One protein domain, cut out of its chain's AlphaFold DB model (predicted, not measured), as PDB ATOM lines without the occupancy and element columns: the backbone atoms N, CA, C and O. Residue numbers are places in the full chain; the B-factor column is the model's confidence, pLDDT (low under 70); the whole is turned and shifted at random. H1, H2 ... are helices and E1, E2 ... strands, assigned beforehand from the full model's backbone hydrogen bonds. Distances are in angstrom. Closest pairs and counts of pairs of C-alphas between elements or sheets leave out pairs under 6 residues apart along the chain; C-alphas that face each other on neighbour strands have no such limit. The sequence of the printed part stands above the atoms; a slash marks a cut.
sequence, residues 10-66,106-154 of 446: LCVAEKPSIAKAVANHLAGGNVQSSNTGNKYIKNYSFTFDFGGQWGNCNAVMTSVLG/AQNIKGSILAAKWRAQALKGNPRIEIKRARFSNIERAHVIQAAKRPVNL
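What this domain is: This is residues 10 to 66 and 106 to 154 of the 446 residues of the protein "DNA topoisomerase" of Monilinia fructigena (UniProt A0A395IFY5). A twisted four-stranded sheet has H1 packed along one of its faces, and H4 meets the last turn of H1 about perpendicularly, making a corner with it. Beyond the edge strand E1 lies the small helix H3, set off from the other named elements, and the long stretch of residues 126 to 140 runs from it back to H4. The printed part has 106 residues, with four named helices and four named strands in the order E1, H1, E2, E3, E4, H2, H3, H4; the class is mixed, helices and strands. The sheet runs E1, E4, E3, E2 and is mixed, with E1 parallel to E4 and the other neighbours antiparallel. The whole is compact, with a radius of gyration of the C-alphas of 13.1 A and spans of 33 by 32 by 24 A.

Where its parts are: E1, residues 10 to 13, begins at C-alpha 10 (28.459, -42.419, 17.373) and is 10.3 A long. H1, residues 16 to 26, is 15.6 A long. E2 is residues 32 to 35, 10.4 A. E3, residues 42 to 49, is 21.7 A long, and E4, residues 56 to 63, is 22.0 A long. H2 is residues 106 to 109, 5.0 A. H3, residues 117 to 125, is 13.2 A long. H4, residues 141 to 149, is 12.4 A long and ends at C-alpha 149 (32.831, -30.101, 11.566).

How they stand to each other: E2, E3 and E4 form a meander, each strand the antiparallel neighbour of the one before, as two hairpins; N 34 and O 43 are 2.8 A apart, and N 59 and O 46 are 2.8 A apart. E1 is parallel to E4 at 37 degrees, with N 11 and O 60 at 2.8 A. E1, H1 and E2 form a split strand-helix-strand unit, two strands of one sheet with a helix between them along the chain and, in the sheet, E4 and E3 between them; its crossover is right-handed. H1 is on the sheet at a height of 7.6 A, in two layers, and runs along the strands, at 2 degrees to E4 on the local plane. H1 and H4 touch, about perpendicular at 82 degrees; their closest C-alphas, of His 25 and Arg 141, are 5.3 A apart. H4 only grazes the sheet with residues 145 to 149, and H2 with residues 108 to 109. H3 is not on the sheet and is apart from H1, H2 and H4. Every O i to N i+4 pair is within hydrogen-bond range in H1 and H4, 4 of 5 in H3, and H2 is too short for such a pair.

The domain as a whole: The two C-alphas farthest apart, those of Lys 39 and Gly 52, are 35.3 A apart. Residues 67 to 105 are not printed, and C-alphas 66 and 106 are 12.1 A apart across the cut. The link from H3 to H4 is long, with 15 residues; in it residues 132 to 133 pair antiparallel with residues 152 to 153. The mean pLDDT of the printed part is 79.0, and it is under 70 at residue 66, residues 106 to 125 and residue 137.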
ATOM      1  N   LEU A  10      27.988 -41.248  18.106       83.31
ATOM      2  CA  LEU A  10      28.459 -42.419  17.373       83.31
ATOM      3  C   LEU A  10      28.759 -42.060  15.917       83.31
ATOM      4  O   LEU A  10      27.897 -41.591  15.177       83.31
ATOM      5  N   CYS A  11      29.978 -42.367  15.497       86.62
ATOM      6  CA  CYS A  11      30.409 -42.339  14.113       86.62
ATOM      7  C   CYS A  11      30.565 -43.775  13.598       86.62
ATOM      8  O   CYS A  11      31.062 -44.648  14.311       86.62
ATOM      9  N   VAL A  12      30.201 -44.041  12.343       83.50
ATOM     10  CA  VAL A  12      30.422 -45.368  11.753       83.50
ATOM     11  C   VAL A  12      30.906 -45.250  10.316       83.50
ATOM     12  O   VAL A  12      30.335 -44.510   9.510       83.50
ATOM     13  N   ALA A  13      31.940 -46.017   9.987       83.00
ATOM     14  CA  ALA A  13      32.486 -46.118   8.641       83.00
ATOM     15  C   ALA A  13      32.010 -47.385   7.909       83.00
ATOM     16  O   ALA A  13      31.585 -48.368   8.514       83.00
ATOM     17  N   GLU A  14      32.145 -47.393   6.583       74.25
ATOM     18  CA  GLU A  14      31.801 -48.550   5.740       74.25
ATOM     19  C   GLU A  14      32.774 -49.736   5.868       74.25
ATOM     20  O   GLU A  14      32.445 -50.843   5.439       74.25
ATOM     21  N   LYS A  15      33.978 -49.497   6.411       77.44
ATOM     22  CA  LYS A  15      35.075 -50.468   6.510       77.44
ATOM     23  C   LYS A  15      35.895 -50.254   7.791       77.44
ATOM     24  O   LYS A  15      36.104 -49.097   8.175       77.44
ATOM     25  N   PRO A  16      36.453 -51.321   8.396       85.31
ATOM     26  CA  PRO A  16      37.285 -51.213   9.600       85.31
ATOM     27  C   PRO A  16      38.532 -50.341   9.445       85.31
ATOM     28  O   PRO A  16      38.876 -49.582  10.352       85.31
ATOM     29  N   SER A  17      39.198 -50.405   8.287       86.31
ATOM     30  CA  SER A  17      40.391 -49.595   8.005       86.31
ATOM     31  C   SER A  17      40.082 -48.096   7.996       86.31
ATOM     32  O   SER A  17      40.831 -47.311   8.578       86.31
ATOM     33  N   ILE A  18      38.946 -47.705   7.410       86.31
ATOM     34  CA  ILE A  18      38.490 -46.311   7.359       86.31
ATOM     35  C   ILE A  18      38.123 -45.822   8.761       86.31
ATOM     36  O   ILE A  18      38.546 -44.737   9.147       86.31
ATOM     37  N   ALA A  19      37.403 -46.627   9.552       89.62
ATOM     38  CA  ALA A  19      37.073 -46.269  10.934       89.62
ATOM     39  C   ALA A  19      38.327 -45.980  11.767       89.62
ATOM     40  O   ALA A  19      38.391 -44.949  12.431       89.62
ATOM     41  N   LYS A  20      39.346 -46.845  11.680       91.75
ATOM     42  CA  LYS A  20      40.619 -46.646  12.385       91.75
ATOM     43  C   LYS A  20      41.310 -45.348  11.959       91.75
ATOM     44  O   LYS A  20      41.734 -44.572  12.810       91.75
ATOM     45  N   ALA A  21      41.424 -45.111  10.651       91.31
ATOM     46  CA  ALA A  21      42.097 -43.928  10.116       91.31
ATOM     47  C   ALA A  21      41.384 -42.627  10.519       91.31
ATOM     48  O   ALA A  21      42.012 -41.713  11.050       91.31
ATOM     49  N   VAL A  22      40.060 -42.573  10.345       93.44
ATOM     50  CA  VAL A  22      39.248 -41.403  10.705       93.44
ATOM     51  C   VAL A  22      39.311 -41.138  12.209       93.44
ATOM     52  O   VAL A  22      39.529 -39.995  12.604       93.44
ATOM     53  N   ALA A  23      39.187 -42.170  13.050       93.81
ATOM     54  CA  ALA A  23      39.275 -42.006  14.500       93.81
ATOM     55  C   ALA A  23      40.632 -41.419  14.924       93.81
ATOM     56  O   ALA A  23      40.668 -40.465  15.694       93.81
ATOM     57  N   ASN A  24      41.739 -41.912  14.357       93.19
ATOM     58  CA  ASN A  24      43.074 -41.373  14.632       93.19
ATOM     59  C   ASN A  24      43.232 -39.910  14.187       93.19
ATOM     60  O   ASN A  24      43.847 -39.116  14.900       93.19
ATOM     61  N   HIS A  25      42.677 -39.535  13.030       93.38
ATOM     62  CA  HIS A  25      42.736 -38.157  12.538       93.38
ATOM     63  C   HIS A  25      41.961 -37.178  13.420       93.38
ATOM     64  O   HIS A  25      42.478 -36.093  13.703       93.38
ATOM     65  N   LEU A  26      40.761 -37.567  13.862       93.06
ATOM     66  CA  LEU A  26      39.910 -36.748  14.728       93.06
ATOM     67  C   LEU A  26      40.473 -36.659  16.150       93.06
ATOM     68  O   LEU A  26      40.536 -35.572  16.712       93.06
ATOM     69  N   ALA A  27      40.962 -37.770  16.698       91.50
ATOM     70  CA  ALA A  27      41.505 -37.830  18.053       91.50
ATOM     71  C   ALA A  27      42.907 -37.210  18.201       91.50
ATOM     72  O   ALA A  27      43.447 -37.165  19.305       91.50
ATOM     73  N   GLY A  28      43.552 -36.812  17.096       87.31
ATOM     74  CA  GLY A  28      44.948 -36.360  17.120       87.31
ATOM     75  C   GLY A  28      45.918 -37.436  17.625       87.31
ATOM     76  O   GLY A  28      46.934 -37.104  18.223       87.31
ATOM     77  N   GLY A  29      45.587 -38.714  17.418       81.44
ATOM     78  CA  GLY A  29      46.353 -39.864  17.912       81.44
ATOM     79  C   GLY A  29      45.953 -40.380  19.300       81.44
ATOM     80  O   GLY A  29      46.348 -41.489  19.648       81.44
ATOM     81  N   ASN A  30      45.131 -39.658  20.071       87.69
ATOM     82  CA  ASN A  30      44.685 -40.099  21.397       87.69
ATOM     83  C   ASN A  30      43.363 -40.888  21.323       87.69
ATOM     84  O   ASN A  30      42.300 -40.391  21.697       87.69
ATOM     85  N   VAL A  31      43.424 -42.107  20.778       91.62
ATOM     86  CA  VAL A  31      42.256 -42.982  20.593       91.62
ATOM     87  C   VAL A  31      42.298 -44.165  21.561       91.62
ATOM     88  O   VAL A  31      43.320 -44.835  21.693       91.62
ATOM     89  N   GLN A  32      41.167 -44.474  22.193       91.62
ATOM     90  CA  GLN A  32      41.005 -45.664  23.031       91.62
ATOM     91  C   GLN A  32      40.251 -46.739  22.250       91.62
ATOM     92  O   GLN A  32      39.108 -46.529  21.851       91.62
ATOM     93  N   SER A  33      40.876 -47.893  22.006       91.25
ATOM     94  CA  SER A  33      40.242 -48.981  21.252       91.25
ATOM     95  C   SER A  33      39.656 -50.055  22.164       91.25
ATOM     96  O   SER A  33      40.362 -50.559  23.034       91.25
ATOM     97  N   SER A  34      38.425 -50.489  21.899       88.62
ATOM     98  CA  SER A  34      37.799 -51.650  22.536       88.62
ATOM     99  C   SER A  34      37.312 -52.672  21.504       88.62
ATOM    100  O   SER A  34      36.962 -52.339  20.365       88.62
ATOM    101  N   ASN A  35      37.344 -53.948  21.890       86.19
ATOM    102  CA  ASN A  35      36.881 -55.045  21.044       86.19
ATOM    103  C   ASN A  35      35.351 -55.111  21.022       86.19
ATOM    104  O   ASN A  35      34.678 -54.680  21.957       86.19
ATOM    105  N   THR A  36      34.814 -55.686  19.951       81.25
ATOM    106  CA  THR A  36      33.377 -55.925  19.782       81.25
ATOM    107  C   THR A  36      33.105 -57.424  19.682       81.25
ATOM    108  O   THR A  36      34.038 -58.224  19.598       81.25
ATOM    109  N   GLY A  37      31.831 -57.823  19.626       73.19
ATOM    110  CA  GLY A  37      31.445 -59.213  19.349       73.19
ATOM    111  C   GLY A  37      31.844 -59.717  17.951       73.19
ATOM    112  O   GLY A  37      31.607 -60.878  17.632       73.19
ATOM    113  N   ASN A  38      32.430 -58.868  17.099       79.94
ATOM    114  CA  ASN A  38      32.972 -59.247  15.800       79.94
ATOM    115  C   ASN A  38      34.496 -59.047  15.765       79.94
ATOM    116  O   ASN A  38      34.989 -57.944  15.989       79.94
ATOM    117  N   LYS A  39      35.243 -60.098  15.398       83.44
ATOM    118  CA  LYS A  39      36.719 -60.101  15.383       83.44
ATOM    119  C   LYS A  39      37.368 -59.029  14.495       83.44
ATOM    120  O   LYS A  39      38.519 -58.672  14.722       83.44
ATOM    121  N   TYR A  40      36.660 -58.525  13.485       83.69
ATOM    122  CA  TYR A  40      37.193 -57.544  12.536       83.69
ATOM    123  C   TYR A  40      36.801 -56.102  12.863       83.69
ATOM    124  O   TYR A  40      37.330 -55.177  12.245       83.69
ATOM    125  N   ILE A  41      35.877 -55.889  13.805       84.38
ATOM    126  CA  ILE A  41      35.346 -54.565  14.131       84.38
ATOM    127  C   ILE A  41      35.758 -54.181  15.545       84.38
ATOM    128  O   ILE A  41      35.639 -54.953  16.495       84.38
ATOM    129  N   LYS A  42      36.228 -52.943  15.667       88.06
ATOM    130  CA  LYS A  42      36.621 -52.318  16.925       88.06
ATOM    131  C   LYS A  42      35.840 -51.028  17.115       88.06
ATOM    132  O   LYS A  42      35.465 -50.385  16.133       88.06
ATOM    133  N   ASN A  43      35.643 -50.654  18.370       88.88
ATOM    134  CA  ASN A  43      35.140 -49.341  18.742       88.88
ATOM    135  C   ASN A  43      36.333 -48.469  19.147       88.88
ATOM    136  O   ASN A  43      37.224 -48.923  19.861       88.88
ATOM    137  N   TYR A  44      36.362 -47.233  18.664       91.81
ATOM    138  CA  TYR A  44      37.413 -46.257  18.918       91.81
ATOM    139  C   TYR A  44      36.797 -45.052  19.622       91.81
ATOM    140  O   TYR A  44      36.107 -44.256  18.988       91.81
ATOM    141  N   SER A  45      37.022 -44.935  20.923       91.19
ATOM    142  CA  SER A  45      36.533 -43.831  21.743       91.19
ATOM    143  C   SER A  45      37.539 -42.683  21.745       91.19
ATOM    144  O   SER A  45      38.739 -42.906  21.907       91.19
ATOM    145  N   PHE A  46      37.055 -41.459  21.564       92.44
ATOM    146  CA  PHE A  46      37.860 -40.239  21.587       92.44
ATOM    147  C   PHE A  46      36.999 -39.022  21.924       92.44
ATOM    148  O   PHE A  46      35.773 -39.081  21.883       92.44
ATOM    149  N   THR A  47      37.647 -37.904  22.224       91.25
ATOM    150  CA  THR A  47      36.997 -36.606  22.417       91.25
ATOM    151  C   THR A  47      37.311 -35.722  21.214       91.25
ATOM    152  O   THR A  47      38.456 -35.679  20.762       91.25
ATOM    153  N   PHE A  48      36.302 -35.055  20.654       92.56
ATOM    154  CA  PHE A  48      36.473 -34.184  19.491       92.56
ATOM    155  C   PHE A  48      35.461 -33.039  19.496       92.56
ATOM    156  O   PHE A  48      34.310 -33.208  19.898       92.56
ATOM    157  N   ASP A  49      35.893 -31.882  18.994       91.50
ATOM    158  CA  ASP A  49      35.032 -30.733  18.730       91.50
ATOM    159  C   ASP A  49      34.399 -30.834  17.337       91.50
ATOM    160  O   ASP A  49      35.028 -30.517  16.323       91.50
ATOM    161  N   PHE A  50      33.135 -31.253  17.292       89.06
ATOM    162  CA  PHE A  50      32.338 -31.327  16.064       89.06
ATOM    163  C   PHE A  50      31.808 -29.957  15.615       89.06
ATOM    164  O   PHE A  50      31.224 -29.855  14.537       89.06
ATOM    165  N   GLY A  51      32.032 -28.895  16.395       86.44
ATOM    166  CA  GLY A  51      31.541 -27.553  16.107       86.44
ATOM    167  C   GLY A  51      30.013 -27.427  16.160       86.44
ATOM    168  O   GLY A  51      29.274 -28.379  16.430       86.44
ATOM    169  N   GLY A  52      29.529 -26.207  15.907       81.19
ATOM    170  CA  GLY A  52      28.098 -25.894  15.893       81.19
ATOM    171  C   GLY A  52      27.399 -26.256  17.208       81.19
ATOM    172  O   GLY A  52      27.905 -25.962  18.285       81.19
ATOM    173  N   GLN A  53      26.241 -26.913  17.107       77.00
ATOM    174  CA  GLN A  53      25.421 -27.323  18.255       77.00
ATOM    175  C   GLN A  53      25.972 -28.527  19.041       77.00
ATOM    176  O   GLN A  53      25.496 -28.795  20.139       77.00
ATOM    177  N   TRP A  54      26.937 -29.273  18.488       82.00
ATOM    178  CA  TRP A  54      27.486 -30.472  19.139       82.00
ATOM    179  C   TRP A  54      28.733 -30.168  19.971       82.00
ATOM    180  O   TRP A  54      28.975 -30.855  20.960       82.00
ATOM    181  N   GLY A  55      29.490 -29.130  19.592       86.19
ATOM    182  CA  GLY A  55      30.673 -28.671  20.316       86.19
ATOM    183  C   GLY A  55      31.674 -29.792  20.608       86.19
ATOM    184  O   GLY A  55      31.812 -30.745  19.837       86.19
ATOM    185  N   ASN A  56      32.371 -29.670  21.738       88.75
ATOM    186  CA  ASN A  56      33.285 -30.692  22.226       88.75
ATOM    187  C   ASN A  56      32.522 -31.800  22.962       88.75
ATOM    188  O   ASN A  56      31.896 -31.544  23.991       88.75
ATOM    189  N   CYS A  57      32.595 -33.028  22.452       87.19
ATOM    190  CA  CYS A  57      31.908 -34.167  23.046       87.19
ATOM    191  C   CYS A  57      32.716 -35.465  22.922       87.19
ATOM    192  O   CYS A  57      33.654 -35.591  22.129       87.19
ATOM    193  N   ASN A  58      32.309 -36.466  23.700       88.25
ATOM    194  CA  ASN A  58      32.832 -37.816  23.554       88.25
ATOM    195  C   ASN A  58      32.206 -38.472  22.324       88.25
ATOM    196  O   ASN A  58      31.003 -38.362  22.080       88.25
ATOM    197  N   ALA A  59      33.024 -39.172  21.553       88.31
ATOM    198  CA  ALA A  59      32.606 -39.887  20.368       88.31
ATOM    199  C   ALA A  59      33.146 -41.310  20.358       88.31
ATOM    200  O   ALA A  59      34.224 -41.600  20.876       88.31
ATOM    201  N   VAL A  60      32.382 -42.198  19.736       89.12
ATOM    202  CA  VAL A  60      32.792 -43.570  19.458       89.12
ATOM    203  C   VAL A  60      32.732 -43.768  17.951       89.12
ATOM    204  O   VAL A  60      31.680 -43.610  17.342       89.12
ATOM    205  N   MET A  61      33.859 -44.105  17.334       89.50
ATOM    206  CA  MET A  61      33.924 -44.520  15.935       89.50
ATOM    207  C   MET A  61      33.920 -46.040  15.841       89.50
ATOM    208  O   MET A  61      34.708 -46.711  16.500       89.50
ATOM    209  N   THR A  62      33.079 -46.592  14.978       89.06
ATOM    210  CA  THR A  62      33.056 -48.023  14.659       89.06
ATOM    211  C   THR A  62      32.918 -48.238  13.150       89.06
ATOM    212  O   THR A  62      33.049 -47.299  12.363       89.06
ATOM    213  N   SER A  63      32.691 -49.469  12.699       83.94
ATOM    214  CA  SER A  63      32.525 -49.780  11.273       83.94
ATOM    215  C   SER A  63      31.564 -50.931  11.019       83.94
ATOM    216  O   SER A  63      31.302 -51.735  11.909       83.94
ATOM    217  N   VAL A  64      31.107 -51.041   9.774       76.31
ATOM    218  CA  VAL A  64      30.454 -52.242   9.235       76.31
ATOM    219  C   VAL A  64      31.378 -53.004   8.286       76.31
ATOM    220  O   VAL A  64      32.465 -52.545   7.938       76.31
ATOM    221  N   LEU A  65      30.923 -54.181   7.856       70.62
ATOM    222  CA  LEU A  65      31.526 -54.971   6.786       70.62
ATOM    223  C   LEU A  65      30.532 -55.079   5.625       70.62
ATOM    224  O   LEU A  65      29.712 -55.995   5.584       70.62
ATOM    225  N   GLY A  66      30.568 -54.127   4.692       63.75
ATOM    226  CA  GLY A  66      29.644 -54.093   3.549       63.75
ATOM    227  C   GLY A  66      28.177 -53.884   3.956       63.75
ATOM    228  O   GLY A  66      27.884 -53.240   4.963       63.75
ATOM    229  N   ALA A 106      25.393 -55.811  13.956       59.81
ATOM    230  CA  ALA A 106      24.115 -55.171  14.233       59.81
ATOM    231  C   ALA A 106      23.906 -54.952  15.739       59.81
ATOM    232  O   ALA A 106      23.411 -53.902  16.129       59.81
ATOM    233  N   GLN A 107      24.306 -55.901  16.589       62.84
ATOM    234  CA  GLN A 107      24.246 -55.780  18.048       62.84
ATOM    235  C   GLN A 107      25.250 -54.758  18.601       62.84
ATOM    236  O   GLN A 107      24.864 -53.947  19.436       62.84
ATOM    237  N   ASN A 108      26.490 -54.718  18.099       60.62
ATOM    238  CA  ASN A 108      27.471 -53.685  18.467       60.62
ATOM    239  C   ASN A 108      26.972 -52.272  18.112       60.62
ATOM    240  O   ASN A 108      27.228 -51.303  18.819       60.62
ATOM    241  N   ILE A 109      26.213 -52.177  17.021       60.25
ATOM    242  CA  ILE A 109      25.618 -50.944  16.504       60.25
ATOM    243  C   ILE A 109      24.238 -50.662  17.123       60.25
ATOM    244  O   ILE A 109      23.770 -49.530  17.065       60.25
ATOM    245  N   LYS A 110      23.578 -51.621  17.792       48.62
ATOM    246  CA  LYS A 110      22.298 -51.380  18.496       48.62
ATOM    247  C   LYS A 110      22.419 -50.308  19.592       48.62
ATOM    248  O   LYS A 110      21.395 -49.772  19.998       48.62
ATOM    249  N   GLY A 111      23.641 -49.938  19.995       37.06
ATOM    250  CA  GLY A 111      23.928 -48.766  20.825       37.06
ATOM    251  C   GLY A 111      23.897 -47.412  20.095       37.06
ATOM    252  O   GLY A 111      23.738 -46.407  20.780       37.06
ATOM    253  N   SER A 112      24.024 -47.353  18.754       40.84
ATOM    254  CA  SER A 112      23.738 -46.186  17.889       40.84
ATOM    255  C   SER A 112      23.815 -46.487  16.341       40.84
ATOM    256  O   SER A 112      24.802 -46.959  15.817       40.84
ATOM    257  N   ILE A 113      22.711 -46.379  15.592       33.59
ATOM    258  CA  ILE A 113      22.337 -45.502  14.429       33.59
ATOM    259  C   ILE A 113      23.244 -45.218  13.181       33.59
ATOM    260  O   ILE A 113      24.415 -44.891  13.313       33.59
ATOM    261  N   LEU A 114      22.643 -45.195  11.954       49.97
ATOM    262  CA  LEU A 114      23.181 -44.648  10.658       49.97
ATOM    263  C   LEU A 114      22.152 -44.436   9.482       49.97
ATOM    264  O   LEU A 114      20.953 -44.300   9.665       49.97
ATOM    265  N   ALA A 115      22.612 -44.430   8.227       38.31
ATOM    266  CA  ALA A 115      22.323 -43.408   7.235       38.31
ATOM    267  C   ALA A 115      21.232 -43.719   6.189       38.31
ATOM    268  O   ALA A 115      21.361 -43.235   5.087       38.31
ATOM    269  N   ALA A 116      20.201 -44.529   6.445       38.44
ATOM    270  CA  ALA A 116      19.081 -44.750   5.495       38.44
ATOM    271  C   ALA A 116      18.116 -45.806   6.030       38.44
ATOM    272  O   ALA A 116      17.186 -45.533   6.777       38.44
ATOM    273  N   LYS A 117      18.485 -47.056   5.752       50.84
ATOM    274  CA  LYS A 117      18.031 -48.289   6.377       50.84
ATOM    275  C   LYS A 117      18.331 -48.287   7.866       50.84
ATOM    276  O   LYS A 117      17.597 -48.867   8.655       50.84
ATOM    277  N   TRP A 118      19.350 -47.533   8.272       51.47
ATOM    278  CA  TRP A 118      19.611 -47.339   9.676       51.47
ATOM    279  C   TRP A 118      18.923 -46.130  10.295       51.47
ATOM    280  O   TRP A 118      18.919 -46.079  11.510       51.47
ATOM    281  N   ARG A 119      18.265 -45.238   9.534       52.88
ATOM    282  CA  ARG A 119      17.380 -44.228  10.133       52.88
ATOM    283  C   ARG A 119      16.191 -44.935  10.766       52.88
ATOM    284  O   ARG A 119      15.839 -44.632  11.892       52.88
ATOM    285  N   ALA A 120      15.635 -45.937  10.088       58.06
ATOM    286  CA  ALA A 120      14.557 -46.755  10.633       58.06
ATOM    287  C   ALA A 120      14.991 -47.527  11.894       58.06
ATOM    288  O   ALA A 120      14.323 -47.446  12.921       58.06
ATOM    289  N   GLN A 121      16.128 -48.235  11.852       56.41
ATOM    290  CA  GLN A 121      16.615 -48.992  13.015       56.41
ATOM    291  C   GLN A 121      17.048 -48.085  14.175       56.41
ATOM    292  O   GLN A 121      16.863 -48.421  15.341       56.41
ATOM    293  N   ALA A 122      17.588 -46.918  13.851       59.62
ATOM    294  CA  ALA A 122      17.928 -45.881  14.798       59.62
ATOM    295  C   ALA A 122      16.726 -45.298  15.507       59.62
ATOM    296  O   ALA A 122      16.683 -45.300  16.728       59.62
ATOM    297  N   LEU A 123      15.732 -44.858  14.743       63.91
ATOM    298  CA  LEU A 123      14.507 -44.303  15.292       63.91
ATOM    299  C   LEU A 123      13.744 -45.338  16.130       63.91
ATOM    300  O   LEU A 123      13.073 -44.949  17.077       63.91
ATOM    301  N   LYS A 124      13.896 -46.646  15.850       65.31
ATOM    302  CA  LYS A 124      13.399 -47.720  16.730       65.31
ATOM    303  C   LYS A 124      14.103 -47.761  18.093       65.31
ATOM    304  O   LYS A 124      13.450 -48.067  19.080       65.31
ATOM    305  N   GLY A 125      15.415 -47.504  18.150       64.81
ATOM    306  CA  GLY A 125      16.192 -47.498  19.400       64.81
ATOM    307  C   GLY A 125      16.132 -46.167  20.162       64.81
ATOM    308  O   GLY A 125      16.072 -46.158  21.386       64.81
ATOM    309  N   ASN A 126      16.126 -45.045  19.442       70.56
ATOM    310  CA  ASN A 126      15.954 -43.694  19.969       70.56
ATOM    311  C   ASN A 126      15.234 -42.807  18.927       70.56
ATOM    312  O   ASN A 126      15.874 -42.330  17.986       70.56
ATOM    313  N   PRO A 127      13.931 -42.516  19.101       73.44
ATOM    314  CA  PRO A 127      13.161 -41.684  18.171       73.44
ATOM    315  C   PRO A 127      13.644 -40.231  18.042       73.44
ATOM    316  O   PRO A 127      13.286 -39.559  17.079       73.44
ATOM    317  N   ARG A 128      14.432 -39.729  19.004       77.75
ATOM    318  CA  ARG A 128      14.935 -38.343  19.036       77.75
ATOM    319  C   ARG A 128      16.341 -38.184  18.459       77.75
ATOM    320  O   ARG A 128      16.891 -37.090  18.508       77.75
ATOM    321  N   ILE A 129      16.946 -39.256  17.955       77.88
ATOM    322  CA  ILE A 129      18.296 -39.175  17.399       77.88
ATOM    323  C   ILE A 129      18.368 -38.255  16.171       77.88
ATOM    324  O   ILE A 129      17.570 -38.338  15.236       77.88
ATOM    325  N   GLU A 130      19.402 -37.425  16.139       80.44
ATOM    326  CA  GLU A 130      19.795 -36.689  14.952       80.44
ATOM    327  C   GLU A 130      20.779 -37.513  14.106       80.44
ATOM    328  O   GLU A 130      21.777 -38.029  14.606       80.44
ATOM    329  N   ILE A 131      20.505 -37.645  12.805       81.19
ATOM    330  CA  ILE A 131      21.345 -38.410  11.870       81.19
ATOM    331  C   ILE A 131      21.953 -37.460  10.851       81.19
ATOM    332  O   ILE A 131      21.232 -36.784  10.113       81.19
ATOM    333  N   LYS A 132      23.284 -37.460  10.767       85.38
ATOM    334  CA  LYS A 132      24.047 -36.641   9.823       85.38
ATOM    335  C   LYS A 132      25.005 -37.477   8.975       85.38
ATOM    336  O   LYS A 132      25.296 -38.632   9.285       85.38
ATOM    337  N   ARG A 133      25.507 -36.879   7.894       83.06
ATOM    338  CA  ARG A 133      26.481 -37.466   6.969       83.06
ATOM    339  C   ARG A 133      27.702 -36.558   6.834       83.06
ATOM    340  O   ARG A 133      27.606 -35.463   6.292       83.06
ATOM    341  N   ALA A 134      28.869 -37.046   7.240       85.44
ATOM    342  CA  ALA A 134      30.141 -36.440   6.853       85.44
ATOM    343  C   ALA A 134      30.432 -36.750   5.369       85.44
ATOM    344  O   ALA A 134      30.268 -37.896   4.931       85.44
ATOM    345  N   ARG A 135      30.842 -35.745   4.583       79.06
ATOM    346  CA  ARG A 135      31.255 -35.912   3.175       79.06
ATOM    347  C   ARG A 135      32.726 -35.559   3.015       79.06
ATOM    348  O   ARG A 135      33.116 -34.432   3.284       79.06
ATOM    349  N   PHE A 136      33.507 -36.517   2.541       78.00
ATOM    350  CA  PHE A 136      34.914 -36.358   2.190       78.00
ATOM    351  C   PHE A 136      35.237 -37.287   1.017       78.00
ATOM    352  O   PHE A 136      34.602 -38.333   0.869       78.00
ATOM    353  N   SER A 137      36.201 -36.893   0.184       67.94
ATOM    354  CA  SER A 137      36.589 -37.635  -1.027       67.94
ATOM    355  C   SER A 137      37.882 -38.438  -0.853       67.94
ATOM    356  O   SER A 137      38.142 -39.350  -1.630       67.94
ATOM    357  N   ASN A 138      38.689 -38.121   0.164       72.12
ATOM    358  CA  ASN A 138      39.897 -38.854   0.539       72.12
ATOM    359  C   ASN A 138      40.042 -38.883   2.078       72.12
ATOM    360  O   ASN A 138      39.301 -38.201   2.786       72.12
ATOM    361  N   ILE A 139      40.979 -39.680   2.598       82.25
ATOM    362  CA  ILE A 139      41.161 -39.905   4.048       82.25
ATOM    363  C   ILE A 139      42.218 -38.948   4.640       82.25
ATOM    364  O   ILE A 139      42.733 -39.164   5.727       82.25
ATOM    365  N   GLU A 140      42.559 -37.854   3.962       83.19
ATOM    366  CA  GLU A 140      43.518 -36.893   4.507       83.19
ATOM    367  C   GLU A 140      42.947 -36.182   5.740       83.19
ATOM    368  O   GLU A 140      41.771 -35.806   5.792       83.19
ATOM    369  N   ARG A 141      43.808 -35.956   6.741       87.69
ATOM    370  CA  ARG A 141      43.420 -35.400   8.046       87.69
ATOM    371  C   ARG A 141      42.589 -34.119   7.925       87.69
ATOM    372  O   ARG A 141      41.583 -33.984   8.616       87.69
ATOM    373  N   ALA A 142      43.002 -33.192   7.059       87.44
ATOM    374  CA  ALA A 142      42.319 -31.914   6.873       87.44
ATOM    375  C   ALA A 142      40.878 -32.099   6.365       87.44
ATOM    376  O   ALA A 142      39.945 -31.550   6.953       87.44
ATOM    377  N   HIS A 143      40.682 -32.935   5.338       84.75
ATOM    378  CA  HIS A 143      39.360 -33.216   4.776       84.75
ATOM    379  C   HIS A 143      38.444 -33.926   5.771       84.75
ATOM    380  O   HIS A 143      37.269 -33.580   5.882       84.75
ATOM    381  N   VAL A 144      38.977 -34.877   6.540       91.81
ATOM    382  CA  VAL A 144      38.216 -35.598   7.569       91.81
ATOM    383  C   VAL A 144      37.737 -34.656   8.680       91.81
ATOM    384  O   VAL A 144      36.558 -34.684   9.037       91.81
ATOM    385  N   ILE A 145      38.616 -33.791   9.198       92.25
ATOM    386  CA  ILE A 145      38.266 -32.809  10.237       92.25
ATOM    387  C   ILE A 145      37.211 -31.829   9.714       92.25
ATOM    388  O   ILE A 145      36.216 -31.574  10.392       92.25
ATOM    389  N   GLN A 146      37.391 -31.307   8.498       90.19
ATOM    390  CA  GLN A 146      36.429 -30.391   7.888       90.19
ATOM    391  C   GLN A 146      35.057 -31.055   7.694       90.19
ATOM    392  O   GLN A 146      34.033 -30.446   8.009       90.19
ATOM    393  N   ALA A 147      35.030 -32.306   7.227       89.19
ATOM    394  CA  ALA A 147      33.804 -33.072   7.028       89.19
ATOM    395  C   ALA A 147      33.077 -33.383   8.345       89.19
ATOM    396  O   ALA A 147      31.846 -33.365   8.378       89.19
ATOM    397  N   ALA A 148      33.823 -33.646   9.421       91.56
ATOM    398  CA  ALA A 148      33.267 -33.865  10.755       91.56
ATOM    399  C   ALA A 148      32.689 -32.577  11.363       91.56
ATOM    400  O   ALA A 148      31.658 -32.641  12.025       91.56
ATOM    401  N   LYS A 149      33.308 -31.416  11.097       91.62
ATOM    402  CA  LYS A 149      32.831 -30.101  11.566       91.62
ATOM    403  C   LYS A 149      31.669 -29.518  10.758       91.62
ATOM    404  O   LYS A 149      31.002 -28.591  11.209       91.62
ATOM    405  N   ARG A 150      31.441 -30.008   9.536       88.88
ATOM    406  CA  ARG A 150      30.373 -29.537   8.636       88.88
ATOM    407  C   ARG A 150      29.564 -30.706   8.070       88.88
ATOM    408  O   ARG A 150      29.543 -30.906   6.852       88.88
ATOM    409  N   PRO A 151      28.913 -31.511   8.925       87.88
ATOM    410  CA  PRO A 151      28.172 -32.657   8.449       87.88
ATOM    411  C   PRO A 151      26.859 -32.195   7.803       87.88
ATOM    412  O   PRO A 151      26.203 -31.261   8.262       87.88
ATOM    413  N   VAL A 152      26.463 -32.860   6.722       84.62
ATOM    414  CA  VAL A 152      25.225 -32.543   6.001       84.62
ATOM    415  C   VAL A 152      24.083 -33.438   6.459       84.62
ATOM    416  O   VAL A 152      24.293 -34.503   7.048       84.62
ATOM    417  N   ASN A 153      22.852 -33.025   6.163       83.25
ATOM    418  CA  ASN A 153      21.710 -33.911   6.316       83.25
ATOM    419  C   ASN A 153      21.825 -35.083   5.348       83.25
ATOM    420  O   ASN A 153      22.342 -34.979   4.235       83.25
ATOM    421  N   LEU A 154      21.321 -36.214   5.809       78.94
ATOM    422  CA  LEU A 154      21.251 -37.400   4.997       78.94
ATOM    423  C   LEU A 154      20.242 -37.218   3.858       78.94
ATOM    424  O   LEU A 154      19.080 -36.894   4.102       78.94
TER     425      LEU A 154